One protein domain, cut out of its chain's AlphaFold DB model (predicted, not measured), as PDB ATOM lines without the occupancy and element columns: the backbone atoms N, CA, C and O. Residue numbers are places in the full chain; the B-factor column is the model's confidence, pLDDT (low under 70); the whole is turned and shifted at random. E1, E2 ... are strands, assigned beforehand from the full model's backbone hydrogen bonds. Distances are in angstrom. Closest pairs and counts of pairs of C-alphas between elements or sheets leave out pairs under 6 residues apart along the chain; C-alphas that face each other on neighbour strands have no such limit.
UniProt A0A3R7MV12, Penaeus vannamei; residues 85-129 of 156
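Overview. This is residues 85 to 129 of the 156 residues of a protein of Penaeus vannamei (UniProt A0A3R7MV12). This is a flat domain of little regular structure, built mostly of loops: a small hairpin of two short strands, E1 and E2, lies towards one end, and E3 and the last residues, 126 to 129, lie towards the other. Between them winds a long looping stretch, residues 101 to 122. The printed part has 45 residues, 9 of them in three named strands, E1, E2, E3 in chain order, and no named helix; its class is all strand. It is compact, with a radius of gyration of the C-alphas of 10.2 A, and spans 34 by 25 by 12 A.

Arrangement. Look first at the hairpin of E1, residues 89 to 91, and E2, residues 98 to 100, antiparallel at 128 degrees. N 90 and O 99 are within hydrogen-bond range at 2.8 A. E3, residues 123 to 125, pairs with no named strand and is apart from both.

Along the chain. Find C-alpha 89 at (-3.087, 7.452, -4.984); E1 runs 7.1 A from there, as long as E2. E3 runs 6.1 A to C-alpha 125 at (-4.511, -11.176, 0.105).

Size, cuts and confidence. The C-alphas farthest apart, Cys 96 and Arg 129, are 33.7 A apart. The link from E2 to E3 is long, and the printed part has no cut. Residues 127 to 129 have pLDDT under 70.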
ATOM      1  N   CYS A  85       1.368  10.872  -1.302       91.75
ATOM      2  CA  CYS A  85       1.085   9.439  -1.256       91.75
ATOM      3  C   CYS A  85       2.214   8.602  -1.897       91.75
ATOM      4  O   CYS A  85       2.125   8.176  -3.047       91.75
ATOM      5  N   HIS A  86       3.258   8.302  -1.118       88.50
ATOM      6  CA  HIS A  86       4.476   7.576  -1.528       88.50
ATOM      7  C   HIS A  86       4.253   6.182  -2.166       88.50
ATOM      8  O   HIS A  86       5.183   5.598  -2.713       88.50
ATOM      9  N   ARG A  87       3.043   5.615  -2.067       89.06
ATOM     10  CA  ARG A  87       2.670   4.275  -2.569       89.06
ATOM     11  C   ARG A  87       1.661   4.325  -3.724       89.06
ATOM     12  O   ARG A  87       1.135   3.288  -4.127       89.06
ATOM     13  N   GLY A  88       1.404   5.526  -4.238       90.06
ATOM     14  CA  GLY A  88       0.338   5.818  -5.187       90.06
ATOM     15  C   GLY A  88      -0.924   6.346  -4.514       90.06
ATOM     16  O   GLY A  88      -1.151   6.173  -3.311       90.06
ATOM     17  N   ILE A  89      -1.744   6.998  -5.330       92.31
ATOM     18  CA  ILE A  89      -3.087   7.452  -4.984       92.31
ATOM     19  C   ILE A  89      -4.074   6.349  -5.381       92.31
ATOM     20  O   ILE A  89      -3.893   5.654  -6.382       92.31
ATOM     21  N   THR A  90      -5.114   6.167  -4.581       92.00
ATOM     22  CA  THR A  90      -6.255   5.307  -4.886       92.00
ATOM     23  C   THR A  90      -7.546   6.025  -4.496       92.00
ATOM     24  O   THR A  90      -7.515   7.168  -4.052       92.00
ATOM     25  N   TRP A  91      -8.688   5.375  -4.677       91.19
ATOM     26  CA  TRP A  91     -10.001   5.974  -4.442       91.19
ATOM     27  C   TRP A  91     -10.673   5.392  -3.201       91.19
ATOM     28  O   TRP A  91     -10.453   4.222  -2.874       91.19
ATOM     29  N   ASP A  92     -11.541   6.167  -2.559       90.19
ATOM     30  CA  ASP A  92     -12.371   5.723  -1.434       90.19
ATOM     31  C   ASP A  92     -13.387   4.603  -1.797       90.19
ATOM     32  O   ASP A  92     -13.382   4.031  -2.895       90.19
ATOM     33  N   VAL A  93     -14.254   4.254  -0.840       89.38
ATOM     34  CA  VAL A  93     -15.327   3.250  -0.994       89.38
ATOM     35  C   VAL A  93     -16.342   3.634  -2.078       89.38
ATOM     36  O   VAL A  93     -16.803   2.765  -2.813       89.38
ATOM     37  N   CYS A  94     -16.657   4.922  -2.210       89.88
ATOM     38  CA  CYS A  94     -17.631   5.453  -3.166       89.88
ATOM     39  C   CYS A  94     -17.015   5.870  -4.509       89.88
ATOM     40  O   CYS A  94     -17.714   6.379  -5.382       89.88
ATOM     41  N   ASN A  95     -15.709   5.657  -4.661       89.94
ATOM     42  CA  ASN A  95     -14.878   6.126  -5.756       89.94
ATOM     43  C   ASN A  95     -14.999   7.643  -6.032       89.94
ATOM     44  O   ASN A  95     -14.965   8.066  -7.188       89.94
ATOM     45  N   CYS A  96     -15.151   8.443  -4.969       91.81
ATOM     46  CA  CYS A  96     -15.354   9.892  -5.037       91.81
ATOM     47  C   CYS A  96     -14.096  10.682  -4.657       91.81
ATOM     48  O   CYS A  96     -13.638  11.519  -5.431       91.81
ATOM     49  N   CYS A  97     -13.524  10.410  -3.483       93.06
ATOM     50  CA  CYS A  97     -12.318  11.071  -3.005       93.06
ATOM     51  C   CYS A  97     -11.060  10.243  -3.267       93.06
ATOM     52  O   CYS A  97     -11.045   9.015  -3.115       93.06
ATOM     53  N   GLU A  98      -9.984  10.948  -3.606       93.38
ATOM     54  CA  GLU A  98      -8.629  10.411  -3.613       93.38
ATOM     55  C   GLU A  98      -8.140  10.161  -2.177       93.38
ATOM     56  O   GLU A  98      -8.394  10.947  -1.263       93.38
ATOM     57  N   VAL A  99      -7.425   9.055  -1.973       93.06
ATOM     58  CA  VAL A  99      -6.821   8.644  -0.699       93.06
ATOM     59  C   VAL A  99      -5.474   7.962  -0.957       93.06
ATOM     60  O   VAL A  99      -5.268   7.343  -2.003       93.06
ATOM     61  N   CYS A 100      -4.532   8.027  -0.014       93.62
ATOM     62  CA  CYS A 100      -3.256   7.323  -0.177       93.62
ATOM     63  C   CYS A 100      -3.435   5.798  -0.127       93.62
ATOM     64  O   CYS A 100      -4.123   5.265   0.747       93.62
ATOM     65  N   ALA A 101      -2.781   5.089  -1.048       93.62
ATOM     66  CA  ALA A 101      -2.881   3.639  -1.152       93.62
ATOM     67  C   ALA A 101      -2.058   2.896  -0.078       93.62
ATOM     68  O   ALA A 101      -0.991   3.350   0.350       93.62
ATOM     69  N   LYS A 102      -2.555   1.726   0.342       91.69
ATOM     70  CA  LYS A 102      -1.974   0.900   1.412       91.69
ATOM     71  C   LYS A 102      -0.626   0.282   1.023       91.69
ATOM     72  O   LYS A 102      -0.447  -0.196  -0.100       91.69
ATOM     73  N   GLY A 103       0.315   0.303   1.965       89.12
ATOM     74  CA  GLY A 103       1.663  -0.261   1.845       89.12
ATOM     75  C   GLY A 103       1.733  -1.774   2.069       89.12
ATOM     76  O   GLY A 103       0.733  -2.414   2.372       89.12
ATOM     77  N   LEU A 104       2.930  -2.349   1.915       86.75
ATOM     78  CA  LEU A 104       3.190  -3.771   2.169       86.75
ATOM     79  C   LEU A 104       2.803  -4.148   3.612       86.75
ATOM     80  O   LEU A 104       3.122  -3.409   4.539       86.75
ATOM     81  N   ASP A 105       2.126  -5.287   3.771       84.19
ATOM     82  CA  ASP A 105       1.620  -5.837   5.041       84.19
ATOM     83  C   ASP A 105       0.594  -4.967   5.805       84.19
ATOM     84  O   ASP A 105       0.106  -5.374   6.858       84.19
ATOM     85  N   GLU A 106       0.172  -3.821   5.258       87.56
ATOM     86  CA  GLU A 106      -0.943  -3.044   5.812       87.56
ATOM     87  C   GLU A 106      -2.298  -3.718   5.531       87.56
ATOM     88  O   GLU A 106      -2.500  -4.335   4.478       87.56
ATOM     89  N   GLU A 107      -3.245  -3.570   6.467       88.69
ATOM     90  CA  GLU A 107      -4.605  -4.103   6.321       88.69
ATOM     91  C   GLU A 107      -5.386  -3.400   5.197       88.69
ATOM     92  O   GLU A 107      -5.267  -2.187   4.995       88.69
ATOM     93  N   CYS A 108      -6.186  -4.177   4.460       90.38
ATOM     94  CA  CYS A 108      -6.869  -3.753   3.241       90.38
ATOM     95  C   CYS A 108      -8.224  -4.448   3.018       90.38
ATOM     96  O   CYS A 108      -8.560  -5.479   3.609       90.38
ATOM     97  N   GLY A 109      -9.033  -3.900   2.109       88.94
ATOM     98  CA  GLY A 109     -10.335  -4.458   1.758       88.94
ATOM     99  C   GLY A 109     -11.392  -4.214   2.836       88.94
ATOM    100  O   GLY A 109     -11.952  -3.130   2.909       88.94
ATOM    101  N   GLY A 110     -11.727  -5.226   3.637       85.50
ATOM    102  CA  GLY A 110     -12.921  -5.196   4.505       85.50
ATOM    103  C   GLY A 110     -14.247  -5.355   3.729       85.50
ATOM    104  O   GLY A 110     -14.225  -5.757   2.555       85.50
ATOM    105  N   PRO A 111     -15.409  -5.124   4.366       81.94
ATOM    106  CA  PRO A 111     -16.683  -4.887   3.681       81.94
ATOM    107  C   PRO A 111     -16.605  -3.584   2.872       81.94
ATOM    108  O   PRO A 111     -15.978  -2.632   3.327       81.94
ATOM    109  N   TRP A 112     -17.195  -3.546   1.673       79.19
ATOM    110  CA  TRP A 112     -17.231  -2.378   0.764       79.19
ATOM    111  C   TRP A 112     -15.877  -1.731   0.382       79.19
ATOM    112  O   TRP A 112     -15.853  -0.782  -0.388       79.19
ATOM    113  N   GLY A 113     -14.737  -2.246   0.857       82.62
ATOM    114  CA  GLY A 113     -13.436  -1.584   0.713       82.62
ATOM    115  C   GLY A 113     -13.072  -0.643   1.872       82.62
ATOM    116  O   GLY A 113     -12.146   0.148   1.718       82.62
ATOM    117  N   ALA A 114     -13.762  -0.723   3.020       82.81
ATOM    118  CA  ALA A 114     -13.581   0.155   4.183       82.81
ATOM    119  C   ALA A 114     -12.143   0.236   4.739       82.81
ATOM    120  O   ALA A 114     -11.761   1.269   5.281       82.81
ATOM    121  N   TYR A 115     -11.321  -0.808   4.585       87.88
ATOM    122  CA  TYR A 115      -9.908  -0.788   5.000       87.88
ATOM    123  C   TYR A 115      -8.961  -0.255   3.909       87.88
ATOM    124  O   TYR A 115      -7.754  -0.174   4.115       87.88
ATOM    125  N   GLY A 116      -9.487   0.143   2.749       89.62
ATOM    126  CA  GLY A 116      -8.733   0.742   1.650       89.62
ATOM    127  C   GLY A 116      -8.164  -0.256   0.638       89.62
ATOM    128  O   GLY A 116      -8.334  -1.476   0.737       89.62
ATOM    129  N   LYS A 117      -7.497   0.296  -0.380       91.75
ATOM    130  CA  LYS A 117      -6.949  -0.411  -1.548       91.75
ATOM    131  C   LYS A 117      -5.413  -0.335  -1.527       91.75
ATOM    132  O   LYS A 117      -4.845   0.633  -1.023       91.75
ATOM    133  N   CYS A 118      -4.746  -1.364  -2.047       92.38
ATOM    134  CA  CYS A 118      -3.282  -1.467  -2.049       92.38
ATOM    135  C   CYS A 118      -2.616  -0.561  -3.095       92.38
ATOM    136  O   CYS A 118      -3.219  -0.250  -4.121       92.38
ATOM    137  N   GLY A 119      -1.370  -0.158  -2.827       90.12
ATOM    138  CA  GLY A 119      -0.534   0.631  -3.737       90.12
ATOM    139  C   GLY A 119       0.070  -0.157  -4.902       90.12
ATOM    140  O   GLY A 119      -0.234  -1.333  -5.118       90.12
ATOM    141  N   TYR A 120       0.951   0.500  -5.662       88.00
ATOM    142  CA  TYR A 120       1.562  -0.069  -6.870       88.00
ATOM    143  C   TYR A 120       2.217  -1.442  -6.626       88.00
ATOM    144  O   TYR A 120       2.996  -1.620  -5.690       88.00
ATOM    145  N   GLY A 121       1.902  -2.421  -7.482       84.19
ATOM    146  CA  GLY A 121       2.440  -3.789  -7.408       84.19
ATOM    147  C   GLY A 121       1.884  -4.667  -6.274       84.19
ATOM    148  O   GLY A 121       2.233  -5.846  -6.196       84.19
ATOM    149  N   LEU A 122       1.011  -4.135  -5.413       87.75
ATOM    150  CA  LEU A 122       0.452  -4.842  -4.261       87.75
ATOM    151  C   LEU A 122      -0.999  -5.283  -4.511       87.75
ATOM    152  O   LEU A 122      -1.785  -4.621  -5.179       87.75
ATOM    153  N   THR A 123      -1.369  -6.430  -3.950       88.25
ATOM    154  CA  THR A 123      -2.702  -7.038  -4.014       88.25
ATOM    155  C   THR A 123      -3.175  -7.380  -2.605       88.25
ATOM    156  O   THR A 123      -2.392  -7.817  -1.770       88.25
ATOM    157  N   CYS A 124      -4.469  -7.217  -2.341       88.94
ATOM    158  CA  CYS A 124      -5.058  -7.503  -1.038       88.94
ATOM    159  C   CYS A 124      -5.315  -9.017  -0.867       88.94
ATOM    160  O   CYS A 124      -6.265  -9.549  -1.447       88.94
ATOM    161  N   LEU A 125      -4.462  -9.719  -0.113       85.62
ATOM    162  CA  LEU A 125      -4.511 -11.176   0.105       85.62
ATOM    163  C   LEU A 125      -5.039 -11.519   1.508       85.62
ATOM    164  O   LEU A 125      -4.876 -10.738   2.437       85.62
ATOM    165  N   LYS A 126      -5.668 -12.690   1.681       76.25
ATOM    166  CA  LYS A 126      -6.179 -13.160   2.990       76.25
ATOM    167  C   LYS A 126      -5.126 -13.839   3.876       76.25
ATOM    168  O   LYS A 126      -5.342 -13.942   5.077       76.25
ATOM    169  N   ASP A 127      -4.012 -14.288   3.300       64.75
ATOM    170  CA  ASP A 127      -3.098 -15.221   3.956       64.75
ATOM    171  C   ASP A 127      -1.636 -14.774   3.855       64.75
ATOM    172  O   ASP A 127      -1.064 -14.670   2.770       64.75
ATOM    173  N   ALA A 128      -0.983 -14.622   5.008       52.47
ATOM    174  CA  ALA A 128       0.447 -14.317   5.096       52.47
ATOM    175  C   ALA A 128       1.368 -15.501   4.710       52.47
ATOM    176  O   ALA A 128       2.592 -15.354   4.742       52.47
ATOM    177  N   ARG A 129       0.805 -16.666   4.335       48.75
ATOM    178  CA  ARG A 129       1.567 -17.840   3.862       48.75
ATOM    179  C   ARG A 129       2.247 -17.605   2.513       48.75
ATOM    180  O   ARG A 129       3.242 -18.266   2.217       48.75
TER     181      ARG A 129